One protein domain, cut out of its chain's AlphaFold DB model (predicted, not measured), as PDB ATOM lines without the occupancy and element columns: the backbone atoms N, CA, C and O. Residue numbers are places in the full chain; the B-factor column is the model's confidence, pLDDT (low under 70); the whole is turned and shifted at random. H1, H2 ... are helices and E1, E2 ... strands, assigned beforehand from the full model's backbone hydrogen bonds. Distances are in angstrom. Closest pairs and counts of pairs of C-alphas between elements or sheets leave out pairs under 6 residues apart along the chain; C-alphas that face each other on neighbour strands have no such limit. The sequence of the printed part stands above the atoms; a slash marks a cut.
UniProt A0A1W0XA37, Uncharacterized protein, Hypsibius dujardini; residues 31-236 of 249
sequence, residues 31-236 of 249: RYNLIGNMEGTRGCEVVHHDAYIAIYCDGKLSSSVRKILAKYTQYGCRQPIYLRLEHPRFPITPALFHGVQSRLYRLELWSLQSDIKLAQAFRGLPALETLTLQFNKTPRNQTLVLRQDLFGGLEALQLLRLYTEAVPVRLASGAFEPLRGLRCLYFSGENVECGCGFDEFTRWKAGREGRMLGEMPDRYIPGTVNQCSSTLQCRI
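This is residues 31 to 236 of the 249 residues of an uncharacterized protein of Hypsibius dujardini (UniProt A0A1W0XA37). The chain is wound in stacked turns, a short solenoid: its strands stand side by side in one twisted, curled sheet, and over one face the chain returns through H1, H2, long loops and the small strands E6 and E8. H3 lies beside E8 at the E9 end, where the hairpin E10 and E11 covers part of the sheet's opposite face. The printed part has 206 residues, with the named elements E1 E2 H1 E3 H2 E4 E5 E6 E7 E8 E9 H3 E10 E11 in that order. The mixed sheet runs E1 E2 E3 E4 E5 E7 E9; the class is mixed, helices and strands, with under half of the residues in named elements. The whole is compact, with a radius of gyration of the C-alphas of 17.2 A and spans of 54 by 37 by 26 A.

Find C-alpha 44 at (162.375, 189.657, 155.677), where E1, residues 44 to 48, begins. Next come E2, residues 53 to 57, H1, residues 62 to 74 and 18.2 A long, E3, residues 81 to 86 and 16.0 A, and H2, residues 94 to 97. E4, residues 104 to 112, spans 19.4 A from C-alpha 104 at (147.802, 183.862, 158.909). Read on to E5, residues 130 to 135, E6, 144 to 146, E7, 159 to 164, E8, 169 to 171, and E9, 184 to 188; E5 and E7 each span 16.5 A. H3, residues 196 to 206, spans 15.3 A, before E10, residues 214 to 217, and E11, residues 225 to 228, which ends at C-alpha 228, (151.071, 162.401, 160.023).

Start at edge strand E1, antiparallel to E2 in a hairpin, with N 45 and O 56 2.8 A apart. From E2 to E9 the neighbours are parallel: look for N 55 and O 82 at 2.8 A, N 83 and O 106 at 2.9 A, N 109 and O 132 at 2.8 A, N 135 and O 163 at 2.8 A, and N 162 and O 186 at 2.8 A. E2, H1, E3 and E3, H2, E4 are strand-helix-strand units, parallel neighbour strands with a helix between, and right-handed crossovers. H1 is on the sheet, making two layers, a helix on one face; it runs along the strands over E2, at 12 degrees on the local plane and a height over the sheet of 10.1 A. H1 and H2 touch, the closest C-alphas being Arg 66 and Leu 96, 6.0 A apart. E6 and E8 are parallel, with N 170 and O 144 at 2.8 A; the closest C-alphas of E8 and H3 are Leu 171 and Gly 197, 4.8 A. The antiparallel hairpin E10 and E11, with N 216 and O 226 at 2.8 A, forms a sandwich, two sheets face to face, with the large sheet, the strands at 65 degrees; Cys 184 of E9 and Cys 228 of E11 have the closest C-alphas, 4.9 A. In H1 and H3 every O i to N i+4 pair is within hydrogen-bond range; H2 is too short for one.

The farthest C-alphas are those of Tyr 32 and Ile 236, 55.4 A apart, and the printed part has no cut. The long links are E4 to E5, E6 to E7 and E8 to E9. Residues 192 to 193 pair in parallel with 234 to 235. Mean pLDDT of the printed part is 88.4; look for values under 70 at residues 36 to 37, 115, 137 to 141, 190, 209 to 210, 230 and 236.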
ATOM      1  N   ARG A  31     150.914 192.943 145.070       88.00
ATOM      2  CA  ARG A  31     152.019 192.302 144.346       88.00
ATOM      3  C   ARG A  31     153.107 193.289 143.930       88.00
ATOM      4  O   ARG A  31     154.282 192.945 143.979       88.00
ATOM      5  N   TYR A  32     152.729 194.515 143.566       84.81
ATOM      6  CA  TYR A  32     153.686 195.544 143.152       84.81
ATOM      7  C   TYR A  32     154.422 196.211 144.319       84.81
ATOM      8  O   TYR A  32     155.588 196.564 144.166       84.81
ATOM      9  N   ASN A  33     153.770 196.391 145.475       87.06
ATOM     10  CA  ASN A  33     154.353 197.171 146.574       87.06
ATOM     11  C   ASN A  33     154.866 196.330 147.742       87.06
ATOM     12  O   ASN A  33     155.775 196.768 148.447       87.06
ATOM     13  N   LEU A  34     154.315 195.137 147.975       88.31
ATOM     14  CA  LEU A  34     154.795 194.232 149.016       88.31
ATOM     15  C   LEU A  34     155.980 193.414 148.493       88.31
ATOM     16  O   LEU A  34     155.891 192.204 148.292       88.31
ATOM     17  N   ILE A  35     157.092 194.094 148.254       77.75
ATOM     18  CA  ILE A  35     158.342 193.491 147.783       77.75
ATOM     19  C   ILE A  35     159.263 193.178 148.974       77.75
ATOM     20  O   ILE A  35     159.229 193.863 149.995       77.75
ATOM     21  N   GLY A  36     160.077 192.123 148.898       64.44
ATOM     22  CA  GLY A  36     161.080 191.841 149.937       64.44
ATOM     23  C   GLY A  36     162.056 193.015 150.137       64.44
ATOM     24  O   GLY A  36     162.244 193.830 149.238       64.44
ATOM     25  N   ASN A  37     162.690 193.107 151.314       68.31
ATOM     26  CA  ASN A  37     163.737 194.105 151.610       68.31
ATOM     27  C   ASN A  37     163.325 195.595 151.480       68.31
ATOM     28  O   ASN A  37     164.148 196.463 151.189       68.31
ATOM     29  N   MET A  38     162.055 195.919 151.731       78.94
ATOM     30  CA  MET A  38     161.613 197.305 151.896       78.94
ATOM     31  C   MET A  38     162.286 197.991 153.091       78.94
ATOM     32  O   MET A  38     162.795 197.361 154.025       78.94
ATOM     33  N   GLU A  39     162.217 199.322 153.110       82.00
ATOM     34  CA  GLU A  39     162.742 200.114 154.216       82.00
ATOM     35  C   GLU A  39     162.181 199.634 155.565       82.00
ATOM     36  O   GLU A  39     160.973 199.669 155.826       82.00
ATOM     37  N   GLY A  40     163.075 199.208 156.458       80.19
ATOM     38  CA  GLY A  40     162.735 198.723 157.796       80.19
ATOM     39  C   GLY A  40     162.132 197.316 157.851       80.19
ATOM     40  O   GLY A  40     161.657 196.936 158.912       80.19
ATOM     41  N   THR A  41     162.159 196.545 156.759       89.50
ATOM     42  CA  THR A  41     161.818 195.109 156.747       89.50
ATOM     43  C   THR A  41     163.062 194.248 156.515       89.50
ATOM     44  O   THR A  41     162.976 193.156 155.957       89.50
ATOM     45  N   ARG A  42     164.243 194.752 156.909       90.38
ATOM     46  CA  ARG A  42     165.522 194.038 156.769       90.38
ATOM     47  C   ARG A  42     165.436 192.665 157.428       90.38
ATOM     48  O   ARG A  42     164.926 192.556 158.545       90.38
ATOM     49  N   GLY A  43     165.957 191.661 156.728       91.94
ATOM     50  CA  GLY A  43     165.894 190.263 157.145       91.94
ATOM     51  C   GLY A  43     164.577 189.566 156.804       91.94
ATOM     52  O   GLY A  43     164.472 188.385 157.101       91.94
ATOM     53  N   CYS A  44     163.604 190.258 156.191       95.00
ATOM     54  CA  CYS A  44     162.375 189.657 155.677       95.00
ATOM     55  C   CYS A  44     162.311 189.691 154.142       95.00
ATOM     56  O   CYS A  44     162.540 190.728 153.509       95.00
ATOM     57  N   GLU A  45     161.913 188.565 153.567       94.31
ATOM     58  CA  GLU A  45     161.657 188.355 152.148       94.31
ATOM     59  C   GLU A  45     160.183 188.001 151.931       94.31
ATOM     60  O   GLU A  45     159.558 187.360 152.779       94.31
ATOM     61  N   VAL A  46     159.626 188.436 150.797       95.50
ATOM     62  CA  VAL A  46     158.244 188.153 150.401       95.50
ATOM     63  C   VAL A  46     158.245 187.448 149.058       95.50
ATOM     64  O   VAL A  46     158.806 187.960 148.092       95.50
ATOM     65  N   VAL A  47     157.565 186.307 148.997       94.31
ATOM     66  CA  VAL A  47     157.346 185.535 147.775       94.31
ATOM     67  C   VAL A  47     155.847 185.467 147.507       94.31
ATOM     68  O   VAL A  47     155.061 185.026 148.350       94.31
ATOM     69  N   HIS A  48     155.449 185.926 146.323       94.06
ATOM     70  CA  HIS A  48     154.055 185.930 145.888       94.06
ATOM     71  C   HIS A  48     153.739 184.638 145.145       94.06
ATOM     72  O   HIS A  48     154.322 184.372 144.094       94.06
ATOM     73  N   HIS A  49     152.788 183.872 145.671       92.50
ATOM     74  CA  HIS A  49     152.150 182.770 144.964       92.50
ATOM     75  C   HIS A  49     150.713 183.162 144.613       92.50
ATOM     76  O   HIS A  49     150.132 184.063 145.218       92.50
ATOM     77  N   ASP A  50     150.110 182.462 143.654       89.44
ATOM     78  CA  ASP A  50     148.742 182.779 143.228       89.44
ATOM     79  C   ASP A  50     147.715 182.524 144.349       89.44
ATOM     80  O   ASP A  50     146.730 183.250 144.473       89.44
ATOM     81  N   ALA A  51     147.964 181.524 145.204       93.38
ATOM     82  CA  ALA A  51     147.050 181.116 146.274       93.38
ATOM     83  C   ALA A  51     147.376 181.699 147.662       93.38
ATOM     84  O   ALA A  51     146.510 181.687 148.535       93.38
ATOM     85  N   TYR A  52     148.599 182.184 147.897       95.69
ATOM     86  CA  TYR A  52     149.062 182.674 149.201       95.69
ATOM     87  C   TYR A  52     150.287 183.590 149.053       95.69
ATOM     88  O   TYR A  52     150.947 183.619 148.018       95.69
ATOM     89  N   ILE A  53     150.626 184.319 150.113       96.50
ATOM     90  CA  ILE A  53     151.868 185.091 150.204       96.50
ATOM     91  C   ILE A  53     152.753 184.446 151.266       96.50
ATOM     92  O   ILE A  53     152.330 184.280 152.413       96.50
ATOM     93  N   ALA A  54     153.977 184.085 150.884       97.19
ATOM     94  CA  ALA A  54     154.985 183.612 151.820       97.19
ATOM     95  C   ALA A  54     155.866 184.768 152.284       97.19
ATOM     96  O   ALA A  54     156.358 185.557 151.478       97.19
ATOM     97  N   ILE A  55     156.076 184.848 153.593       97.31
ATOM     98  CA  ILE A  55     156.952 185.817 154.236       97.31
ATOM     99  C   ILE A  55     157.970 185.031 155.057       97.31
ATOM    100  O   ILE A  55     157.606 184.322 155.996       97.31
ATOM    101  N   TYR A  56     159.243 185.174 154.712       97.44
ATOM    102  CA  TYR A  56     160.358 184.530 155.400       97.44
ATOM    103  C   TYR A  56     161.155 185.601 156.127       97.44
ATOM    104  O   TYR A  56     161.601 186.547 155.490       97.44
ATOM    105  N   CYS A  57     161.334 185.478 157.438       96.50
ATOM    106  CA  CYS A  57     162.111 186.437 158.219       96.50
ATOM    107  C   CYS A  57     163.203 185.746 159.036       96.50
ATOM    108  O   CYS A  57     162.953 184.725 159.668       96.50
ATOM    109  N   ASP A  58     164.378 186.370 159.125       94.12
ATOM    110  CA  ASP A  58     165.550 185.885 159.874       94.12
ATOM    111  C   ASP A  58     165.430 185.956 161.409       94.12
ATOM    112  O   ASP A  58     166.413 185.717 162.114       94.12
ATOM    113  N   GLY A  59     164.265 186.378 161.918       91.44
ATOM    114  CA  GLY A  59     163.927 186.419 163.342       91.44
ATOM    115  C   GLY A  59     164.794 187.336 164.212       91.44
ATOM    116  O   GLY A  59     164.633 187.341 165.437       91.44
ATOM    117  N   LYS A  60     165.679 188.162 163.638       92.25
ATOM    118  CA  LYS A  60     166.564 189.032 164.433       92.25
ATOM    119  C   LYS A  60     165.829 190.224 165.034       92.25
ATOM    120  O   LYS A  60     166.126 190.622 166.157       92.25
ATOM    121  N   LEU A  61     164.880 190.799 164.292       93.50
ATOM    122  CA  LEU A  61     164.192 192.039 164.656       93.50
ATOM    123  C   LEU A  61     162.672 191.871 164.605       93.50
ATOM    124  O   LEU A  61     162.086 191.707 163.535       93.50
ATOM    125  N   SER A  62     162.006 192.006 165.756       94.69
ATOM    126  CA  SER A  62     160.535 191.981 165.810       94.69
ATOM    127  C   SER A  62     159.905 193.162 165.068       94.69
ATOM    128  O   SER A  62     158.813 193.034 164.518       94.69
ATOM    129  N   SER A  63     160.600 194.304 165.009       95.31
ATOM    130  CA  SER A  63     160.172 195.489 164.267       95.31
ATOM    131  C   SER A  63     160.086 195.231 162.764       95.31
ATOM    132  O   SER A  63     159.110 195.657 162.152       95.31
ATOM    133  N   SER A  64     161.032 194.478 162.186       94.88
ATOM    134  CA  SER A  64     160.983 194.079 160.773       94.88
ATOM    135  C   SER A  64     159.733 193.256 160.471       94.88
ATOM    136  O   SER A  64     159.016 193.563 159.519       94.88
ATOM    137  N   VAL A  65     159.432 192.265 161.322       96.12
ATOM    138  CA  VAL A  65     158.245 191.401 161.184       96.12
ATOM    139  C   VAL A  65     156.954 192.219 161.294       96.12
ATOM    140  O   VAL A  65     156.081 192.125 160.437       96.12
ATOM    141  N   ARG A  66     156.833 193.091 162.304       96.25
ATOM    142  CA  ARG A  66     155.647 193.956 162.435       96.25
ATOM    143  C   ARG A  66     155.491 194.890 161.242       96.25
ATOM    144  O   ARG A  66     154.378 195.087 160.767       96.25
ATOM    145  N   LYS A  67     156.593 195.461 160.743       95.62
ATOM    146  CA  LYS A  67     156.554 196.407 159.624       95.62
ATOM    147  C   LYS A  67     156.144 195.725 158.320       95.62
ATOM    148  O   LYS A  67     155.354 196.307 157.579       95.62
ATOM    149  N   ILE A  68     156.619 194.504 158.048       95.88
ATOM    150  CA  ILE A  68     156.208 193.779 156.837       95.88
ATOM    151  C   ILE A  68     154.730 193.370 156.893       95.88
ATOM    152  O   ILE A  68     154.013 193.556 155.911       95.88
ATOM    153  N   LEU A  69     154.238 192.923 158.053       96.69
ATOM    154  CA  LEU A  69     152.821 192.591 158.240       96.69
ATOM    155  C   LEU A  69     151.921 193.837 158.181       96.69
ATOM    156  O   LEU A  69     150.850 193.795 157.583       96.69
ATOM    157  N   ALA A  70     152.373 194.978 158.711       95.62
ATOM    158  CA  ALA A  70     151.656 196.245 158.568       95.62
ATOM    159  C   ALA A  70     151.573 196.695 157.101       95.62
ATOM    160  O   ALA A  70     150.519 197.144 156.655       95.62
ATOM    161  N   LYS A  71     152.658 196.529 156.331       94.75
ATOM    162  CA  LYS A  71     152.688 196.816 154.890       94.75
ATOM    163  C   LYS A  71     151.752 195.905 154.096       94.75
ATOM    164  O   LYS A  71     151.073 196.396 153.202       94.75
ATOM    165  N   TYR A  72     151.649 194.622 154.454       95.31
ATOM    166  CA  TYR A  72     150.655 193.710 153.872       95.31
ATOM    167  C   TYR A  72     149.237 194.297 153.997       95.31
ATOM    168  O   TYR A  72     148.509 194.388 153.007       95.31
ATOM    169  N   THR A  73     148.867 194.777 155.190       94.81
ATOM    170  CA  THR A  73     147.550 195.392 155.417       94.81
ATOM    171  C   THR A  73     147.417 196.732 154.690       94.81
ATOM    172  O   THR A  73     146.401 196.982 154.047       94.81
ATOM    173  N   GLN A  74     148.451 197.578 154.742       94.00
ATOM    174  CA  GLN A  74     148.477 198.896 154.098       94.00
ATOM    175  C   GLN A  74     148.285 198.809 152.580       94.00
ATOM    176  O   GLN A  74     147.578 199.633 152.003       94.00
ATOM    177  N   TYR A  75     148.900 197.823 151.928       93.38
ATOM    178  CA  TYR A  75     148.785 197.634 150.483       93.38
ATOM    179  C   TYR A  75     147.511 196.888 150.066       93.38
ATOM    180  O   TYR A  75     147.274 196.726 148.868       93.38
ATOM    181  N   GLY A  76     146.665 196.493 151.023       92.81
ATOM    182  CA  GLY A  76     145.371 195.869 150.757       92.81
ATOM    183  C   GLY A  76     145.462 194.407 150.325       92.81
ATOM    184  O   GLY A  76     144.538 193.915 149.674       92.81
ATOM    185  N   CYS A  77     146.546 193.713 150.679       94.19
ATOM    186  CA  CYS A  77     146.722 192.290 150.406       94.19
ATOM    187  C   CYS A  77     145.602 191.453 151.047       94.19
ATOM    188  O   CYS A  77     145.130 191.753 152.148       94.19
ATOM    189  N   ARG A  78     145.157 190.390 150.361       93.31
ATOM    190  CA  ARG A  78     144.033 189.544 150.826       93.31
ATOM    191  C   ARG A  78     144.353 188.058 150.880       93.31
ATOM    192  O   ARG A  78     143.614 187.302 151.516       93.31
ATOM    193  N   GLN A  79     145.424 187.644 150.218       94.88
ATOM    194  CA  GLN A  79     145.859 186.261 150.144       94.88
ATOM    195  C   GLN A  79     146.210 185.726 151.544       94.88
ATOM    196  O   GLN A  79     146.741 186.481 152.362       94.88
ATOM    197  N   PRO A  80     145.952 184.443 151.838       97.44
ATOM    198  CA  PRO A  80     146.467 183.781 153.032       97.44
ATOM    199  C   PRO A  80     147.975 184.004 153.205       97.44
ATOM    200  O   PRO A  80     148.722 184.047 152.228       97.44
ATOM    201  N   ILE A  81     148.422 184.133 154.451       98.06
ATOM    202  CA  ILE A  81     149.827 184.334 154.803       98.06
ATOM    203  C   ILE A  81     150.416 183.027 155.315       98.06
ATOM    204  O   ILE A  81     149.925 182.449 156.290       98.06
ATOM    205  N   TYR A  82     151.512 182.624 154.685       98.12
ATOM    206  CA  TYR A  82     152.485 181.709 155.253       98.12
ATOM    207  C   TYR A  82     153.640 182.545 155.816       98.12
ATOM    208  O   TYR A  82     154.370 183.185 155.068       98.12
ATOM    209  N   LEU A  83     153.805 182.550 157.139       98.44
ATOM    210  CA  LEU A  83     154.930 183.193 157.811       98.44
ATOM    211  C   LEU A  83     155.912 182.147 158.343       98.44
ATOM    212  O   LEU A  83     155.528 181.279 159.130       98.44
ATOM    213  N   ARG A  84     157.189 182.278 157.984       98.31
ATOM    214  CA  ARG A  84     158.291 181.544 158.610       98.31
ATOM    215  C   ARG A  84     159.229 182.515 159.320       98.31
ATOM    216  O   ARG A  84     159.712 183.470 158.713       98.31
ATOM    217  N   LEU A  85     159.490 182.261 160.599       97.44
ATOM    218  CA  LEU A  85     160.490 182.974 161.390       97.44
ATOM    219  C   LEU A  85     161.642 182.027 161.717       97.44
ATOM    220  O   LEU A  85     161.459 181.038 162.423       97.44
ATOM    221  N   GLU A  86     162.823 182.364 161.229       95.62
ATOM    222  CA  GLU A  86     164.072 181.663 161.502       95.62
ATOM    223  C   GLU A  86     164.726 182.253 162.746       95.62
ATOM    224  O   GLU A  86     164.930 183.454 162.808       95.62
ATOM    225  N   HIS A  87     165.100 181.442 163.733       92.25
ATOM    226  CA  HIS A  87     165.899 181.884 164.885       92.25
ATOM    227  C   HIS A  87     165.351 183.136 165.615       92.25
ATOM    228  O   HIS A  87     166.127 184.062 165.897       92.25
ATOM    229  N   PRO A  88     164.042 183.220 165.935       92.94
ATOM    230  CA  PRO A  88     163.480 184.406 166.568       92.94
ATOM    231  C   PRO A  88     164.153 184.683 167.918       92.94
ATOM    232  O   PRO A  88     164.162 183.841 168.813       92.94
ATOM    233  N   ARG A  89     164.702 185.893 168.077       87.19
ATOM    234  CA  ARG A  89     165.413 186.334 169.300       87.19
ATOM    235  C   ARG A  89     164.563 187.214 170.213       87.19
ATOM    236  O   ARG A  89     165.082 187.959 171.041       87.19
ATOM    237  N   PHE A  90     163.252 187.181 170.024       92.06
ATOM    238  CA  PHE A  90     162.292 188.007 170.739       92.06
ATOM    239  C   PHE A  90     161.066 187.176 171.131       92.06
ATOM    240  O   PHE A  90     160.748 186.206 170.443       92.06
ATOM    241  N   PRO A  91     160.339 187.554 172.196       92.00
ATOM    242  CA  PRO A  91     159.109 186.870 172.574       92.00
ATOM    243  C   PRO A  91     158.080 186.889 171.441       92.00
ATOM    244  O   PRO A  91     157.771 187.955 170.894       92.00
ATOM    245  N   ILE A  92     157.506 185.729 171.129       93.69
ATOM    246  CA  ILE A  92     156.363 185.657 170.222       93.69
ATOM    247  C   ILE A  92     155.118 185.929 171.059       93.69
ATOM    248  O   ILE A  92     154.824 185.223 172.018       93.69
ATOM    249  N   THR A  93     154.408 186.998 170.724       93.75
ATOM    250  CA  THR A  93     153.200 187.434 171.435       93.75
ATOM    251  C   THR A  93     152.099 187.708 170.417       93.75
ATOM    252  O   THR A  93     152.426 188.029 169.270       93.75
ATOM    253  N   PRO A  94     150.810 187.676 170.806       94.38
ATOM    254  CA  PRO A  94     149.708 187.970 169.885       94.38
ATOM    255  C   PRO A  94     149.851 189.312 169.153       94.38
ATOM    256  O   PRO A  94     149.471 189.441 167.992       94.38
ATOM    257  N   ALA A  95     150.465 190.306 169.806       93.88
ATOM    258  CA  ALA A  95     150.711 191.629 169.236       93.88
ATOM    259  C   ALA A  95     151.616 191.610 167.990       93.88
ATOM    260  O   ALA A  95     151.571 192.546 167.194       93.88
ATOM    261  N   LEU A  96     152.427 190.563 167.797       96.00
ATOM    262  CA  LEU A  96     153.255 190.405 166.599       96.00
ATOM    263  C   LEU A  96     152.405 190.251 165.330       96.00
ATOM    264  O   LEU A  96     152.816 190.714 164.272       96.00
ATOM    265  N   PHE A  97     151.226 189.633 165.449       96.06
ATOM    266  CA  PHE A  97     150.341 189.277 164.333       96.06
ATOM    267  C   PHE A  97     149.167 190.251 164.158       96.06
ATOM    268  O   PHE A  97     148.190 189.946 163.471       96.06
ATOM    269  N   HIS A  98     149.231 191.415 164.805       94.75
ATOM    270  CA  HIS A  98     148.166 192.406 164.746       94.75
ATOM    271  C   HIS A  98     147.891 192.857 163.301       94.75
ATOM    272  O   HIS A  98     148.800 193.275 162.589       94.75
ATOM    273  N   GLY A  99     146.623 192.809 162.888       95.12
ATOM    274  CA  GLY A  99     146.160 193.223 161.562       95.12
ATOM    275  C   GLY A  99     146.149 192.108 160.514       95.12
ATOM    276  O   GLY A  99     145.615 192.322 159.426       95.12
ATOM    277  N   VAL A 100     146.689 190.924 160.829       97.19
ATOM    278  CA  VAL A 100     146.769 189.780 159.902       97.19
ATOM    279  C   VAL A 100     146.222 188.472 160.482       97.19
ATOM    280  O   VAL A 100     146.337 187.417 159.860       97.19
ATOM    281  N   GLN A 101     145.593 188.512 161.657       96.00
ATOM    282  CA  GLN A 101     145.152 187.321 162.391       96.00
ATOM    283  C   GLN A 101     144.210 186.412 161.589       96.00
ATOM    284  O   GLN A 101     144.289 185.190 161.680       96.00
ATOM    285  N   SER A 102     143.330 187.001 160.775       96.31
ATOM    286  CA  SER A 102     142.382 186.272 159.923       96.31
ATOM    287  C   SER A 102     142.982 185.810 158.590       96.31
ATOM    288  O   SER A 102     142.264 185.278 157.747       96.31
ATOM    289  N   ARG A 103     144.269 186.085 158.351       97.19
ATOM    290  CA  ARG A 103     144.987 185.755 157.112       97.19
ATOM    291  C   ARG A 103     146.135 184.787 157.354       97.19
ATOM    292  O   ARG A 103     146.485 184.055 156.436       97.19
ATOM    293  N   LEU A 104     146.712 184.763 158.555       97.88
ATOM    294  CA  LEU A 104     147.802 183.862 158.909       97.88
ATOM    295  C   LEU A 104     147.308 182.411 158.995       97.88
ATOM    296  O   LEU A 104     146.740 182.013 160.009       97.88
ATOM    297  N   TYR A 105     147.525 181.638 157.928       97.69
ATOM    298  CA  TYR A 105     147.080 180.241 157.842       97.69
ATOM    299  C   TYR A 105     148.177 179.243 158.214       97.69
ATOM    300  O   TYR A 105     147.890 178.155 158.717       97.69
ATOM    301  N   ARG A 106     149.439 179.619 157.983       98.12
ATOM    302  CA  ARG A 106     150.607 178.802 158.295       98.12
ATOM    303  C   ARG A 106     151.646 179.637 159.019       98.12
ATOM    304  O   ARG A 106     152.074 180.676 158.518       98.12
ATOM    305  N   LEU A 107     152.067 179.148 160.178       98.31
ATOM    306  CA  LEU A 107     153.145 179.723 160.965       98.31
ATOM    307  C   LEU A 107     154.207 178.661 161.214       98.31
ATOM    308  O   LEU A 107     153.923 177.597 161.763       98.31
ATOM    309  N   GLU A 108     155.440 178.973 160.851       98.06
ATOM    310  CA  GLU A 108     156.582 178.126 161.148       98.06
ATOM    311  C   GLU A 108     157.619 178.907 161.948       98.06
ATOM    312  O   GLU A 108     158.105 179.951 161.516       98.06
ATOM    313  N   LEU A 109     157.952 178.399 163.129       96.94
ATOM    314  CA  LEU A 109     158.959 178.961 164.012       96.94
ATOM    315  C   LEU A 109     160.130 177.986 164.095       96.94
ATOM    316  O   LEU A 109     160.020 176.925 164.715       96.94
ATOM    317  N   TRP A 110     161.226 178.356 163.448       95.19
ATOM    318  CA  TRP A 110     162.426 177.540 163.325       95.19
ATOM    319  C   TRP A 110     163.485 177.987 164.323       95.19
ATOM    320  O   TRP A 110     163.574 179.167 164.674       95.19
ATOM    321  N   SER A 111     164.307 177.046 164.777       91.38
ATOM    322  CA  SER A 111     165.419 177.326 165.687       91.38
ATOM    323  C   SER A 111     165.048 178.060 166.987       91.38
ATOM    324  O   SER A 111     165.787 178.925 167.472       91.38
ATOM    325  N   LEU A 112     163.899 177.719 167.573       89.62
ATOM    326  CA  LEU A 112     163.453 178.248 168.858       89.62
ATOM    327  C   LEU A 112     164.408 177.826 169.980       89.62
ATOM    328  O   LEU A 112     164.755 176.653 170.111       89.62
ATOM    329  N   GLN A 113     164.798 178.778 170.821       83.00
ATOM    330  CA  GLN A 113     165.492 178.485 172.077       83.00
ATOM    331  C   GLN A 113     164.472 178.032 173.134       83.00
ATOM    332  O   GLN A 113     163.317 178.446 173.093       83.00
ATOM    333  N   SER A 114     164.861 177.190 174.092       71.50
ATOM    334  CA  SER A 114     163.941 176.685 175.135       71.50
ATOM    335  C   SER A 114     163.387 177.743 176.073       71.50
ATOM    336  O   SER A 114     162.336 177.536 176.673       71.50
ATOM    337  N   ASP A 115     164.101 178.847 176.245       68.50
ATOM    338  CA  ASP A 115     163.716 179.963 177.101       68.50
ATOM    339  C   ASP A 115     162.763 180.943 176.402       68.50
ATOM    340  O   ASP A 115     162.249 181.870 177.040       68.50
ATOM    341  N   ILE A 116     162.484 180.747 175.104       75.69
ATOM    342  CA  ILE A 116     161.593 181.639 174.371       75.69
ATOM    343  C   ILE A 116     160.168 181.563 174.919       75.69
ATOM    344  O   ILE A 116     159.554 180.504 175.069       75.69
ATOM    345  N   LYS A 117     159.609 182.734 175.221       81.25
ATOM    346  CA  LYS A 117     158.250 182.845 175.746       81.25
ATOM    347  C   LYS A 117     157.244 182.689 174.608       81.25
ATOM    348  O   LYS A 117     157.151 183.570 173.755       81.25
ATOM    349  N   LEU A 118     156.489 181.587 174.643       85.75
ATOM    350  CA  LEU A 118     155.394 181.281 173.710       85.75
ATOM    351  C   LEU A 118     154.012 181.197 174.384       85.75
ATOM    352  O   LEU A 118     153.026 180.870 173.727       85.75
ATOM    353  N   ALA A 119     153.913 181.464 175.690       80.81
ATOM    354  CA  ALA A 119     152.641 181.383 176.406       80.81
ATOM    355  C   ALA A 119     151.598 182.306 175.754       80.81
ATOM    356  O   ALA A 119     151.827 183.509 175.624       80.81
ATOM    357  N   GLN A 120     150.471 181.729 175.321       86.19
ATOM    358  CA  GLN A 120     149.400 182.417 174.592       86.19
ATOM    359  C   GLN A 120     149.840 183.102 173.286       86.19
ATOM    360  O   GLN A 120     149.082 183.904 172.743       86.19
ATOM    361  N   ALA A 121     151.028 182.793 172.752       89.75
ATOM    362  CA  ALA A 121     151.594 183.447 171.570       89.75
ATOM    363  C   ALA A 121     150.675 183.383 170.348       89.75
ATOM    364  O   ALA A 121     150.646 184.310 169.540       89.75
ATOM    365  N   PHE A 122     149.918 182.292 170.238       93.31
ATOM    366  CA  PHE A 122     149.073 181.984 169.091       93.31
ATOM    367  C   PHE A 122     147.588 182.267 169.341       93.31
ATOM    368  O   PHE A 122     146.740 181.957 168.504       93.31
ATOM    369  N   ARG A 123     147.252 182.860 170.493       91.19
ATOM    370  CA  ARG A 123     145.871 183.198 170.825       91.19
ATOM    371  C   ARG A 123     145.331 184.215 169.821       91.19
ATOM    372  O   ARG A 123     145.974 185.223 169.537       91.19
ATOM    373  N   GLY A 124     144.110 183.976 169.346       89.75
ATOM    374  CA  GLY A 124     143.442 184.884 168.416       89.75
ATOM    375  C   GLY A 124     143.956 184.778 166.983       89.75
ATOM    376  O   GLY A 124     143.864 185.760 166.256       89.75
ATOM    377  N   LEU A 125     144.471 183.613 166.574       95.56
ATOM    378  CA  LEU A 125     144.801 183.283 165.184       95.56
ATOM    379  C   LEU A 125     143.754 182.314 164.595       95.56
ATOM    380  O   LEU A 125     144.035 181.130 164.426       95.56
ATOM    381  N   PRO A 126     142.527 182.783 164.295       95.06
ATOM    382  CA  PRO A 126     141.407 181.914 163.923       95.06
ATOM    383  C   PRO A 126     141.576 181.229 162.560       95.06
ATOM    384  O   PRO A 126     140.879 180.261 162.282       95.06
ATOM    385  N   ALA A 127     142.467 181.740 161.706       95.81
ATOM    386  CA  ALA A 127     142.748 181.167 160.393       95.81
ATOM    387  C   ALA A 127     143.919 180.171 160.405       95.81
ATOM    388  O   ALA A 127     144.201 179.580 159.365       95.81
ATOM    389  N   LEU A 128     144.614 180.000 161.538       97.62
ATOM    390  CA  LEU A 128     145.827 179.190 161.602       97.62
ATOM    391  C   LEU A 128     145.489 177.700 161.506       97.62
ATOM    392  O   LEU A 128     144.949 177.113 162.439       97.62
ATOM    393  N   GLU A 129     145.859 177.088 160.384       97.06
ATOM    394  CA  GLU A 129     145.636 175.671 160.087       97.06
ATOM    395  C   GLU A 129     146.914 174.839 160.264       97.06
ATOM    396  O   GLU A 129     146.836 173.663 160.617       97.06
ATOM    397  N   THR A 130     148.094 175.431 160.037       97.12
ATOM    398  CA  THR A 130     149.396 174.767 160.217       97.12
ATOM    399  C   THR A 130     150.287 175.529 161.190       97.12
ATOM    400  O   THR A 130     150.557 176.715 160.992       97.12
ATOM    401  N   LEU A 131     150.826 174.817 162.179       97.62
ATOM    402  CA  LEU A 131     151.834 175.317 163.104       97.62
ATOM    403  C   LEU A 131     153.030 174.366 163.136       97.62
ATOM    404  O   LEU A 131     152.883 173.185 163.448       97.62
ATOM    405  N   THR A 132     154.215 174.902 162.870       96.31
ATOM    406  CA  THR A 132     155.486 174.200 163.070       96.31
ATOM    407  C   THR A 132     156.283 174.903 164.154       96.31
ATOM    408  O   THR A 132     156.549 176.099 164.040       96.31
ATOM    409  N   LEU A 133     156.692 174.161 165.182       94.38
ATOM    410  CA  LEU A 133     157.643 174.606 166.195       94.38
ATOM    411  C   LEU A 133     158.863 173.691 166.143       94.38
ATOM    412  O   LEU A 133     158.755 172.495 166.420       94.38
ATOM    413  N   GLN A 134     160.017 174.249 165.803       92.69
ATOM    414  CA  GLN A 134     161.292 173.555 165.895       92.69
ATOM    415  C   GLN A 134     162.124 174.196 166.993       92.69
ATOM    416  O   GLN A 134     162.521 175.356 166.898       92.69
ATOM    417  N   PHE A 135     162.384 173.418 168.033       87.88
ATOM    418  CA  PHE A 135     163.247 173.791 169.137       87.88
ATOM    419  C   PHE A 135     164.655 173.264 168.888       87.88
ATOM    420  O   PHE A 135     164.853 172.070 168.644       87.88
ATOM    421  N   ASN A 136     165.628 174.163 168.993       81.62
ATOM    422  CA  ASN A 136     167.041 173.822 168.940       81.62
ATOM    423  C   ASN A 136     167.513 173.182 170.243       81.62
ATOM    424  O   ASN A 136     166.831 173.197 171.271       81.62
ATOM    425  N   LYS A 137     168.739 172.657 170.196       69.88
ATOM    426  CA  LYS A 137     169.433 172.117 171.358       69.88
ATOM    427  C   LYS A 137     169.575 173.172 172.451       69.88
ATOM    428  O   LYS A 137     170.116 174.256 172.243       69.88
ATOM    429  N   THR A 138     169.119 172.810 173.635       61.78
ATOM    430  CA  THR A 138     169.078 173.688 174.797       61.78
ATOM    431  C   THR A 138     170.352 173.529 175.621       61.78
ATOM    432  O   THR A 138     171.032 172.497 175.526       61.78
ATOM    433  N   PRO A 139     170.680 174.497 176.490       59.66
ATOM    434  CA  PRO A 139     171.662 174.278 177.543       59.66
ATOM    435  C   PRO A 139     171.311 173.014 178.343       59.66
ATOM    436  O   PRO A 139     170.132 172.678 178.517       59.66
ATOM    437  N   ARG A 140     172.333 172.294 178.826       59.91
ATOM    438  CA  ARG A 140     172.133 171.109 179.677       59.91
ATOM    439  C   ARG A 140     171.224 171.490 180.859       59.91
ATOM    440  O   ARG A 140     171.419 172.547 181.452       59.91
ATOM    441  N   ASN A 141     170.273 170.617 181.202       62.62
ATOM    442  CA  ASN A 141     169.325 170.730 182.330       62.62
ATOM    443  C   ASN A 141     168.043 171.562 182.118       62.62
ATOM    444  O   ASN A 141     167.356 171.847 183.096       62.62
ATOM    445  N   GLN A 142     167.662 171.912 180.887       75.94
ATOM    446  CA  GLN A 142     166.325 172.465 180.619       75.94
ATOM    447  C   GLN A 142     165.379 171.413 180.027       75.94
ATOM    448  O   GLN A 142     165.777 170.586 179.213       75.94
ATOM    449  N   THR A 143     164.121 171.433 180.474       82.06
ATOM    450  CA  THR A 143     163.026 170.586 179.975       82.06
ATOM    451  C   THR A 143     161.999 171.484 179.305       82.06
ATOM    452  O   THR A 143     161.518 172.436 179.926       82.06
ATOM    453  N   LEU A 144     161.651 171.185 178.057       85.50
ATOM    454  CA  LEU A 144     160.569 171.873 177.364       85.50
ATOM    455  C   LEU A 144     159.239 171.400 177.951       85.50
ATOM    456  O   LEU A 144     158.923 170.214 177.895       85.50
ATOM    457  N   VAL A 145     158.454 172.319 178.506       87.94
ATOM    458  CA  VAL A 145     157.128 171.995 179.046       87.94
ATOM    459  C   VAL A 145     156.063 172.450 178.060       87.94
ATOM    460  O   VAL A 145     155.859 173.649 177.874       87.94
ATOM    461  N   LEU A 146     155.359 171.497 177.453       89.62
ATOM    462  CA  LEU A 146     154.199 171.792 176.615       89.62
ATOM    463  C   LEU A 146     152.975 171.945 177.513       89.62
ATOM    464  O   LEU A 146     152.519 170.985 178.131       89.62
ATOM    465  N   ARG A 147     152.478 173.178 177.616       90.31
ATOM    466  CA  ARG A 147     151.352 173.553 178.477       90.31
ATOM    467  C   ARG A 147     150.083 173.771 177.661       90.31
ATOM    468  O   ARG A 147     150.158 174.133 176.492       90.31
ATOM    469  N   GLN A 148     148.922 173.640 178.298       90.31
ATOM    470  CA  GLN A 148     147.622 173.886 177.664       90.31
ATOM    471  C   GLN A 148     147.495 175.308 177.085       90.31
ATOM    472  O   GLN A 148     146.946 175.501 176.004       90.31
ATOM    473  N   ASP A 149     148.041 176.316 177.768       89.06
ATOM    474  CA  ASP A 149     147.972 177.719 177.343       89.06
ATOM    475  C   ASP A 149     148.861 178.049 176.134       89.06
ATOM    476  O   ASP A 149     148.670 179.093 175.508       89.06
ATOM    477  N   LEU A 150     149.795 177.164 175.767       90.00
ATOM    478  CA  LEU A 150     150.584 177.298 174.541       90.00
ATOM    479  C   LEU A 150     149.691 177.200 173.300       90.00
ATOM    480  O   LEU A 150     149.838 177.986 172.372       90.00
ATOM    481  N   PHE A 151     148.749 176.257 173.306       92.19
ATOM    482  CA  PHE A 151     147.867 175.971 172.175       92.19
ATOM    483  C   PHE A 151     146.461 176.572 172.338       92.19
ATOM    484  O   PHE A 151     145.560 176.300 171.545       92.19
ATOM    485  N   GLY A 152     146.256 177.401 173.363       90.31
ATOM    486  CA  GLY A 152     144.971 178.035 173.635       90.31
ATOM    487  C   GLY A 152     144.469 178.881 172.459       90.31
ATOM    488  O   GLY A 152     145.168 179.770 171.973       90.31
ATOM    489  N   GLY A 153     143.227 178.636 172.031       85.38
ATOM    490  CA  GLY A 153     142.573 179.375 170.944       85.38
ATOM    491  C   GLY A 153     142.925 178.906 169.527       85.38
ATOM    492  O   GLY A 153     142.520 179.560 168.570       85.38
ATOM    493  N   LEU A 154     143.645 177.788 169.380       93.12
ATOM    494  CA  LEU A 154     143.995 177.174 168.093       93.12
ATOM    495  C   LEU A 154     142.979 176.111 167.645       93.12
ATOM    496  O   LEU A 154     143.336 174.995 167.276       93.12
ATOM    497  N   GLU A 155     141.693 176.453 167.671       90.31
ATOM    498  CA  GLU A 155     140.611 175.506 167.356       90.31
ATOM    499  C   GLU A 155     140.596 175.081 165.879       90.31
ATOM    500  O   GLU A 155     140.235 173.945 165.569       90.31
ATOM    501  N   ALA A 156     141.026 175.974 164.980       93.12
ATOM    502  CA  ALA A 156     141.126 175.727 163.543       93.12
ATOM    503  C   ALA A 156     142.406 174.977 163.134       93.12
ATOM    504  O   ALA A 156     142.557 174.637 161.960       93.12
ATOM    505  N   LEU A 157     143.322 174.712 164.074       96.12
ATOM    506  CA  LEU A 157     144.599 174.082 163.764       96.12
ATOM    507  C   LEU A 157     144.387 172.629 163.342       96.12
ATOM    508  O   LEU A 157     143.829 171.828 164.087       96.12
ATOM    509  N   GLN A 158     144.879 172.289 162.156       94.69
ATOM    510  CA  GLN A 158     144.744 170.963 161.559       94.69
ATOM    511  C   GLN A 158     146.056 170.190 161.606       94.69
ATOM    512  O   GLN A 158     146.033 168.975 161.790       94.69
ATOM    513  N   LEU A 159     147.187 170.885 161.470       94.75
ATOM    514  CA  LEU A 159     148.525 170.309 161.461       94.75
ATOM    515  C   LEU A 159     149.412 170.969 162.507       94.75
ATOM    516  O   LEU A 159     149.671 172.171 162.446       94.75
ATOM    517  N   LEU A 160     149.924 170.152 163.423       94.50
ATOM    518  CA  LEU A 160     150.930 170.540 164.398       94.50
ATOM    519  C   LEU A 160     152.195 169.720 164.168       94.50
ATOM    520  O   LEU A 160     152.165 168.490 164.227       94.50
ATOM    521  N   ARG A 161     153.314 170.410 163.954       93.38
ATOM    522  CA  ARG A 161     154.643 169.809 163.907       93.38
ATOM    523  C   ARG A 161     155.489 170.298 165.062       93.38
ATOM    524  O   ARG A 161     155.665 171.503 165.237       93.38
ATOM    525  N   LEU A 162     156.033 169.358 165.814       90.62
ATOM    526  CA  LEU A 162     156.941 169.607 166.920       90.62
ATOM    527  C   LEU A 162     158.258 168.895 166.626       90.62
ATOM    528  O   LEU A 162     158.296 167.670 166.529       90.62
ATOM    529  N   TYR A 163     159.330 169.661 166.474       89.06
ATOM    530  CA  TYR A 163     160.685 169.143 166.308       89.06
ATOM    531  C   TYR A 163     161.506 169.542 167.528       89.06
ATOM    532  O   TYR A 163     161.543 170.717 167.894       89.06
ATOM    533  N   THR A 164     162.150 168.574 168.173       84.44
ATOM    534  CA  THR A 164     162.970 168.815 169.365       84.44
ATOM    535  C   THR A 164     164.260 168.012 169.274       84.44
ATOM    536  O   THR A 164     164.232 166.780 169.304       84.44
ATOM    537  N   GLU A 165     165.399 168.696 169.202       75.50
ATOM    538  CA  GLU A 165     166.710 168.046 169.130       75.50
ATOM    539  C   GLU A 165     167.284 167.789 170.534       75.50
ATOM    540  O   GLU A 165     167.850 168.675 171.172       75.50
ATOM    541  N   ALA A 166     167.149 166.549 171.019       72.88
ATOM    542  CA  ALA A 166     167.722 166.045 172.279       72.88
ATOM    543  C   ALA A 166     167.231 166.704 173.591       72.88
ATOM    544  O   ALA A 166     167.718 166.354 174.669       72.88
ATOM    545  N   VAL A 167     166.240 167.594 173.537       77.31
ATOM    546  CA  VAL A 167     165.631 168.232 174.715       77.31
ATOM    547  C   VAL A 167     164.611 167.288 175.362       77.31
ATOM    548  O   VAL A 167     163.747 166.774 174.650       77.31
ATOM    549  N   PRO A 168     164.653 167.054 176.687       82.38
ATOM    550  CA  PRO A 168     163.558 166.396 177.388       82.38
ATOM    551  C   PRO A 168     162.269 167.211 177.262       82.38
ATOM    552  O   PRO A 168     162.269 168.419 177.515       82.38
ATOM    553  N   VAL A 169     161.171 166.560 176.891       85.81
ATOM    554  CA  VAL A 169     159.863 167.203 176.734       85.81
ATOM    555  C   VAL A 169     158.912 166.662 177.780       85.81
ATOM    556  O   VAL A 169     158.657 165.464 177.823       85.81
ATOM    557  N   ARG A 170     158.337 167.543 178.592       89.25
ATOM    558  CA  ARG A 170     157.289 167.189 179.546       89.25
ATOM    559  C   ARG A 170     155.954 167.739 179.076       89.25
ATOM    560  O   ARG A 170     155.822 168.929 178.797       89.25
ATOM    561  N   LEU A 171     154.957 166.868 179.013       90.56
ATOM    562  CA  LEU A 171     153.587 167.253 178.698       90.56
ATOM    563  C   LEU A 171     152.874 167.632 179.997       90.56
ATOM    564  O   LEU A 171     152.904 166.871 180.965       90.56
ATOM    565  N   ALA A 172     152.264 168.813 180.037       90.75
ATOM    566  CA  ALA A 172     151.304 169.139 181.083       90.75
ATOM    567  C   ALA A 172     149.968 168.434 180.806       90.75
ATOM    568  O   ALA A 172     149.642 168.149 179.649       90.75
ATOM    569  N   SER A 173     149.186 168.201 181.858       89.31
ATOM    570  CA  SER A 173     147.809 167.723 181.724       89.31
ATOM    571  C   SER A 173     147.006 168.618 180.780       89.31
ATOM    572  O   SER A 173     147.149 169.845 180.782       89.31
ATOM    573  N   GLY A 174     146.220 167.987 179.914       90.38
ATOM    574  CA  GLY A 174     145.387 168.649 178.921       90.38
ATOM    575  C   GLY A 174     146.133 169.492 177.881       90.38
ATOM    576  O   GLY A 174     145.501 170.315 177.220       90.38
ATOM    577  N   ALA A 175     147.454 169.326 177.701       91.19
ATOM    578  CA  ALA A 175     148.241 170.174 176.796       91.19
ATOM    579  C   ALA A 175     147.641 170.272 175.380       91.19
ATOM    580  O   ALA A 175     147.636 171.349 174.793       91.19
ATOM    581  N   PHE A 176     147.088 169.174 174.860       91.81
ATOM    582  CA  PHE A 176     146.520 169.089 173.510       91.81
ATOM    583  C   PHE A 176     144.991 169.280 173.459       91.81
ATOM    584  O   PHE A 176     144.425 169.337 172.368       91.81
ATOM    585  N   GLU A 177     144.304 169.435 174.596       91.69
ATOM    586  CA  GLU A 177     142.841 169.624 174.650       91.69
ATOM    587  C   GLU A 177     142.314 170.810 173.818       91.69
ATOM    588  O   GLU A 177     141.265 170.670 173.179       91.69
ATOM    589  N   PRO A 178     143.012 171.965 173.739       92.25
ATOM    590  CA  PRO A 178     142.567 173.075 172.896       92.25
ATOM    591  C   PRO A 178     142.524 172.749 171.394       92.25
ATOM    592  O   PRO A 178     141.800 173.403 170.644       92.25
ATOM    593  N   LEU A 179     143.275 171.741 170.938       92.75
ATOM    594  CA  LEU A 179     143.473 171.410 169.523       92.75
ATOM    595  C   LEU A 179     142.343 170.521 168.980       92.75
ATOM    596  O   LEU A 179     142.555 169.399 168.516       92.75
ATOM    597  N   ARG A 180     141.107 171.021 169.051       89.81
ATOM    598  CA  ARG A 180     139.895 170.257 168.704       89.81
ATOM    599  C   ARG A 180     139.821 169.864 167.228       89.81
ATOM    600  O   ARG A 180     139.287 168.796 166.930       89.81
ATOM    601  N   GLY A 181     140.354 170.706 166.342       90.25
ATOM    602  CA  GLY A 181     140.398 170.498 164.893       90.25
ATOM    603  C   GLY A 181     141.608 169.712 164.383       90.25
ATOM    604  O   GLY A 181     141.730 169.550 163.168       90.25
ATOM    605  N   LEU A 182     142.495 169.225 165.263       92.50
ATOM    606  CA  LEU A 182     143.746 168.601 164.831       92.50
ATOM    607  C   LEU A 182     143.494 167.295 164.070       92.50
ATOM    608  O   LEU A 182     142.779 166.407 164.537       92.50
ATOM    609  N   ARG A 183     144.120 167.188 162.898       91.00
ATOM    610  CA  ARG A 183     144.076 166.028 161.995       91.00
ATOM    611  C   ARG A 183     145.456 165.466 161.696       91.00
ATOM    612  O   ARG A 183     145.582 164.407 161.116       91.00
ATOM    613  N   CYS A 184     146.512 166.177 162.047       91.38
ATOM    614  CA  CYS A 184     147.857 165.724 161.780       91.38
ATOM    615  C   CYS A 184     148.756 166.218 162.900       91.38
ATOM    616  O   CYS A 184     148.953 167.421 163.082       91.38
ATOM    617  N   LEU A 185     149.273 165.275 163.674       90.00
ATOM    618  CA  LEU A 185     150.354 165.526 164.606       90.00
ATOM    619  C   LEU A 185     151.607 164.908 164.006       90.00
ATOM    620  O   LEU A 185     151.575 163.776 163.530       90.00
ATOM    621  N   TYR A 186     152.693 165.659 164.024       89.00
ATOM    622  CA  TYR A 186     154.023 165.140 163.783       89.00
ATOM    623  C   TYR A 186     154.898 165.568 164.950       89.00
ATOM    624  O   TYR A 186     155.024 166.761 165.234       89.00
ATOM    625  N   PHE A 187     155.499 164.599 165.625       86.38
ATOM    626  CA  PHE A 187     156.435 164.863 166.704       86.38
ATOM    627  C   PHE A 187     157.745 164.133 166.424       86.38
ATOM    628  O   PHE A 187     157.798 162.907 166.441       86.38
ATOM    629  N   SER A 188     158.807 164.899 166.190       80.00
ATOM    630  CA  SER A 188     160.173 164.396 166.061       80.00
ATOM    631  C   SER A 188     160.955 164.784 167.306       80.00
ATOM    632  O   SER A 188     161.555 165.859 167.376       80.00
ATOM    633  N   GLY A 189     160.938 163.906 168.298       71.88
ATOM    634  CA  GLY A 189     161.719 164.052 169.513       71.88
ATOM    635  C   GLY A 189     161.880 162.714 170.209       71.88
ATOM    636  O   GLY A 189     160.984 161.876 170.193       71.88
ATOM    637  N   GLU A 190     163.043 162.515 170.816       67.88
ATOM    638  CA  GLU A 190     163.431 161.208 171.352       67.88
ATOM    639  C   GLU A 190     163.249 161.095 172.872       67.88
ATOM    640  O   GLU A 190     163.425 160.020 173.431       67.88
ATOM    641  N   ASN A 191     162.917 162.191 173.563       79.06
ATOM    642  CA  ASN A 191     162.998 162.290 175.025       79.06
ATOM    643  C   ASN A 191     161.713 162.842 175.662       79.06
ATOM    644  O   ASN A 191     161.769 163.777 176.460       79.06
ATOM    645  N   VAL A 192     160.546 162.291 175.329       86.25
ATOM    646  CA  VAL A 192     159.313 162.654 176.048       86.25
ATOM    647  C   VAL A 192     159.341 162.028 177.444       86.25
ATOM    648  O   VAL A 192     159.517 160.823 177.574       86.25
ATOM    649  N   GLU A 193     159.188 162.823 178.497       87.12
ATOM    650  CA  GLU A 193     159.149 162.340 179.878       87.12
ATOM    651  C   GLU A 193     157.826 161.607 180.145       87.12
ATOM    652  O   GLU A 193     156.742 162.120 179.859       87.12
ATOM    653  N   CYS A 194     157.910 160.397 180.702       87.94
ATOM    654  CA  CYS A 194     156.729 159.670 181.164       87.94
ATOM    655  C   CYS A 194     156.103 160.363 182.390       87.94
ATOM    656  O   CYS A 194     156.817 160.780 183.300       87.94
ATOM    657  N   GLY A 195     154.773 160.443 182.433       86.88
ATOM    658  CA  GLY A 195     153.999 161.003 183.546       86.88
ATOM    659  C   GLY A 195     152.531 161.204 183.160       86.88
ATOM    660  O   GLY A 195     152.144 160.875 182.039       86.88
ATOM    661  N   CYS A 196     151.721 161.791 184.046       88.31
ATOM    662  CA  CYS A 196     150.272 161.911 183.821       88.31
ATOM    663  C   CYS A 196     149.885 162.679 182.556       88.31
ATOM    664  O   CYS A 196     149.004 162.237 181.822       88.31
ATOM    665  N   GLY A 197     150.598 163.756 182.212       89.56
ATOM    666  CA  GLY A 197     150.350 164.463 180.952       89.56
ATOM    667  C   GLY A 197     150.595 163.597 179.708       89.56
ATOM    668  O   GLY A 197     149.935 163.787 178.690       89.56
ATOM    669  N   PHE A 198     151.501 162.613 179.780       90.00
ATOM    670  CA  PHE A 198     151.702 161.641 178.700       90.00
ATOM    671  C   PHE A 198     150.584 160.587 178.643       90.00
ATOM    672  O   PHE A 198     150.169 160.191 177.552       90.00
ATOM    673  N   ASP A 199     150.054 160.161 179.791       88.31
ATOM    674  CA  ASP A 199     148.926 159.217 179.835       88.31
ATOM    675  C   ASP A 199     147.642 159.854 179.307       88.31
ATOM    676  O   ASP A 199     146.924 159.257 178.505       88.31
ATOM    677  N   GLU A 200     147.387 161.103 179.692       89.62
ATOM    678  CA  GLU A 200     146.309 161.912 179.129       89.62
ATOM    679  C   GLU A 200     146.487 162.124 177.628       89.62
ATOM    680  O   GLU A 200     145.536 161.926 176.879       89.62
ATOM    681  N   PHE A 201     147.700 162.453 177.165       89.25
ATOM    682  CA  PHE A 201     147.992 162.528 175.734       89.25
ATOM    683  C   PHE A 201     147.658 161.211 175.020       89.25
ATOM    684  O   PHE A 201     147.026 161.230 173.967       89.25
ATOM    685  N   THR A 202     148.027 160.065 175.598       88.00
ATOM    686  CA  THR A 202     147.727 158.748 175.018       88.00
ATOM    687  C   THR A 202     146.217 158.516 174.903       88.00
ATOM    688  O   THR A 202     145.743 158.091 173.850       88.00
ATOM    689  N   ARG A 203     145.439 158.869 175.936       89.00
ATOM    690  CA  ARG A 203     143.967 158.803 175.901       89.00
ATOM    691  C   ARG A 203     143.372 159.763 174.870       89.00
ATOM    692  O   ARG A 203     142.530 159.364 174.065       89.00
ATOM    693  N   TRP A 204     143.850 161.005 174.848       88.75
ATOM    694  CA  TRP A 204     143.450 162.026 173.882       88.75
ATOM    695  C   TRP A 204     143.732 161.583 172.441       88.75
ATOM    696  O   TRP A 204     142.891 161.794 171.562       88.75
ATOM    697  N   LYS A 205     144.869 160.909 172.193       86.88
ATOM    698  CA  LYS A 205     145.215 160.373 170.869       86.88
ATOM    699  C   LYS A 205     144.298 159.226 170.463       86.88
ATOM    700  O   LYS A 205     143.859 159.208 169.319       86.88
ATOM    701  N   ALA A 206     143.987 158.306 171.378       85.00
ATOM    702  CA  ALA A 206     143.192 157.114 171.082       85.00
ATOM    703  C   ALA A 206     141.791 157.483 170.565       85.00
ATOM    704  O   ALA A 206     141.312 156.905 169.593       85.00
ATOM    705  N   GLY A 207     141.174 158.533 171.119       81.12
ATOM    706  CA  GLY A 207     139.891 159.056 170.630       81.12
ATOM    707  C   GLY A 207     139.940 159.716 169.241       81.12
ATOM    708  O   GLY A 207     138.903 160.112 168.711       81.12
ATOM    709  N   ARG A 208     141.131 159.880 168.651       82.44
ATOM    710  CA  ARG A 208     141.377 160.656 167.421       82.44
ATOM    711  C   ARG A 208     142.258 159.923 166.406       82.44
ATOM    712  O   ARG A 208     142.517 160.462 165.333       82.44
ATOM    713  N   GLU A 209     142.707 158.710 166.719       69.00
ATOM    714  CA  GLU A 209     143.783 158.010 166.010       69.00
ATOM    715  C   GLU A 209     143.469 157.800 164.523       69.00
ATOM    716  O   GLU A 209     144.297 158.118 163.674       69.00
ATOM    717  N   GLY A 210     142.228 157.431 164.185       69.12
ATOM    718  CA  GLY A 210     141.793 157.279 162.790       69.12
ATOM    719  C   GLY A 210     141.811 158.569 161.955       69.12
ATOM    720  O   GLY A 210     141.783 158.498 160.732       69.12
ATOM    721  N   ARG A 211     141.869 159.749 162.588       70.56
ATOM    722  CA  ARG A 211     141.963 161.050 161.902       70.56
ATOM    723  C   ARG A 211     143.386 161.589 161.826       70.56
ATOM    724  O   ARG A 211     143.569 162.571 161.124       70.56
ATOM    725  N   MET A 212     144.337 161.006 162.565       74.88
ATOM    726  CA  MET A 212     145.693 161.540 162.778       74.88
ATOM    727  C   MET A 212     146.811 160.709 162.138       74.88
ATOM    728  O   MET A 212     147.983 160.891 162.472       74.88
ATOM    729  N   LEU A 213     146.458 159.792 161.239       73.19
ATOM    730  CA  LEU A 213     147.385 158.905 160.542       73.19
ATOM    731  C   LEU A 213     147.315 159.133 159.031       73.19
ATOM    732  O   LEU A 213     146.269 159.498 158.497       73.19
ATOM    733  N   GLY A 214     148.430 158.871 158.352       81.19
ATOM    734  CA  GLY A 214     148.524 158.931 156.897       81.19
ATOM    735  C   GLY A 214     148.990 160.286 156.378       81.19
ATOM    736  O   GLY A 214     149.888 160.912 156.942       81.19
ATOM    737  N   GLU A 215     148.406 160.706 155.265       85.12
ATOM    738  CA  GLU A 215     148.817 161.880 154.510       85.12
ATOM    739  C   GLU A 215     147.765 162.984 154.597       85.12
ATOM    740  O   GLU A 215     146.575 162.751 154.390       85.12
ATOM    741  N   MET A 216     148.207 164.208 154.880       88.38
ATOM    742  CA  MET A 216     147.350 165.387 154.877       88.38
ATOM    743  C   MET A 216     147.857 166.390 153.839       88.38
ATOM    744  O   MET A 216     148.935 166.956 154.038       88.38
ATOM    745  N   PRO A 217     147.126 166.661 152.746       90.50
ATOM    746  CA  PRO A 217     147.543 167.664 151.774       90.50
ATOM    747  C   PRO A 217     147.507 169.068 152.386       90.50
ATOM    748  O   PRO A 217     146.672 169.374 153.241       90.50
ATOM    749  N   ASP A 218     148.420 169.930 151.946       92.94
ATOM    750  CA  ASP A 218     148.325 171.358 152.222       92.94
ATOM    751  C   ASP A 218     147.183 171.987 151.414       92.94
ATOM    752  O   ASP A 218     147.000 171.695 150.233       92.94
ATOM    753  N   ARG A 219     146.415 172.870 152.056       91.56
ATOM    754  CA  ARG A 219     145.266 173.538 151.443       91.56
ATOM    755  C   ARG A 219     145.648 174.504 150.317       91.56
ATOM    756  O   ARG A 219     144.880 174.645 149.369       91.56
ATOM    757  N   TYR A 220     146.778 175.196 150.440       92.62
ATOM    758  CA  TYR A 220     147.176 176.292 149.551       92.62
ATOM    759  C   TYR A 220     148.472 176.030 148.782       92.62
ATOM    760  O   TYR A 220     148.725 176.742 147.815       92.62
ATOM    761  N   ILE A 221     149.283 175.049 149.188       91.31
ATOM    762  CA  ILE A 221     150.550 174.694 148.536       91.31
ATOM    763  C   ILE A 221     150.364 173.383 147.745       91.31
ATOM    764  O   ILE A 221     150.465 172.298 148.328       91.31
ATOM    765  N   PRO A 222     150.101 173.442 146.422       87.00
ATOM    766  CA  PRO A 222     149.859 172.249 145.615       87.00
ATOM    767  C   PRO A 222     151.037 171.275 145.664       87.00
ATOM    768  O   PRO A 222     152.197 171.682 145.683       87.00
ATOM    769  N   GLY A 223     150.738 169.976 145.695       87.69
ATOM    770  CA  GLY A 223     151.750 168.916 145.748       87.69
ATOM    771  C   GLY A 223     152.451 168.756 147.102       87.69
ATOM    772  O   GLY A 223     153.199 167.799 147.281       87.69
ATOM    773  N   THR A 224     152.197 169.633 148.081       88.69
ATOM    774  CA  THR A 224     152.717 169.452 149.441       88.69
ATOM    775  C   THR A 224     151.813 168.508 150.217       88.69
ATOM    776  O   THR A 224     150.668 168.835 150.532       88.69
ATOM    777  N   VAL A 225     152.354 167.343 150.565       87.75
ATOM    778  CA  VAL A 225     151.678 166.334 151.377       87.75
ATOM    779  C   VAL A 225     152.408 166.192 152.708       87.75
ATOM    780  O   VAL A 225     153.621 166.001 152.765       87.75
ATOM    781  N   ASN A 226     151.667 166.337 153.801       88.25
ATOM    782  CA  ASN A 226     152.194 166.293 155.156       88.25
ATOM    783  C   ASN A 226     152.015 164.877 155.714       88.25
ATOM    784  O   ASN A 226     150.891 164.389 155.792       88.25
ATOM    785  N   GLN A 227     153.106 164.233 156.125       86.31
ATOM    786  CA  GLN A 227     153.037 162.932 156.789       86.31
ATOM    787  C   GLN A 227     152.647 163.096 158.259       86.31
ATOM    788  O   GLN A 227     153.296 163.833 159.008       86.31
ATOM    789  N   CYS A 228     151.595 162.393 158.666       85.12
ATOM    790  CA  CYS A 228     151.071 162.401 160.023       85.12
ATOM    791  C   CYS A 228     151.597 161.189 160.790       85.12
ATOM    792  O   CYS A 228     151.429 160.046 160.364       85.12
ATOM    793  N   SER A 229     152.220 161.443 161.939       79.31
ATOM    794  CA  SER A 229     152.686 160.408 162.857       79.31
ATOM    795  C   SER A 229     152.439 160.855 164.290       79.31
ATOM    796  O   SER A 229     153.103 161.750 164.816       79.31
ATOM    797  N   SER A 230     151.478 160.198 164.934       69.00
ATOM    798  CA  SER A 230     151.172 160.391 166.353       69.00
ATOM    799  C   SER A 230     151.948 159.429 167.263       69.00
ATOM    800  O   SER A 230     151.668 159.347 168.462       69.00
ATOM    801  N   THR A 231     152.916 158.686 166.715       70.56
ATOM    802  CA  THR A 231     153.708 157.715 167.472       70.56
ATOM    803  C   THR A 231     154.708 158.445 168.356       70.56
ATOM    804  O   THR A 231     155.763 158.884 167.909       70.56
ATOM    805  N   LEU A 232     154.363 158.552 169.633       75.06
ATOM    806  CA  LEU A 232     155.219 159.089 170.678       75.06
ATOM    807  C   LEU A 232     155.526 157.994 171.690       75.06
ATOM    808  O   LEU A 232     154.619 157.332 172.191       75.06
ATOM    809  N   GLN A 233     156.806 157.816 172.001       78.44
ATOM    810  CA  GLN A 233     157.257 156.943 173.079       78.44
ATOM    811  C   GLN A 233     157.813 157.807 174.204       78.44
ATOM    812  O   GLN A 233     158.632 158.695 173.960       78.44
ATOM    813  N   CYS A 234     157.370 157.553 175.434       82.94
ATOM    814  CA  CYS A 234     157.949 158.210 176.594       82.94
ATOM    815  C   CYS A 234     159.159 157.422 177.122       82.94
ATOM    816  O   CYS A 234     159.218 156.195 177.025       82.94
ATOM    817  N   ARG A 235     160.124 158.135 177.705       79.00
ATOM    818  CA  ARG A 235     161.274 157.592 178.430       79.00
ATOM    819  C   ARG A 235     161.114 157.916 179.915       79.00
ATOM    820  O   ARG A 235     160.940 159.073 180.300       79.00
ATOM    821  N   ILE A 236     161.186 156.894 180.764       67.75
ATOM    822  CA  ILE A 236     161.312 157.066 182.216       67.75
ATOM    823  C   ILE A 236     162.796 157.335 182.492       67.75
ATOM    824  O   ILE A 236     163.660 156.618 181.982       67.75
TER     825      ILE A 236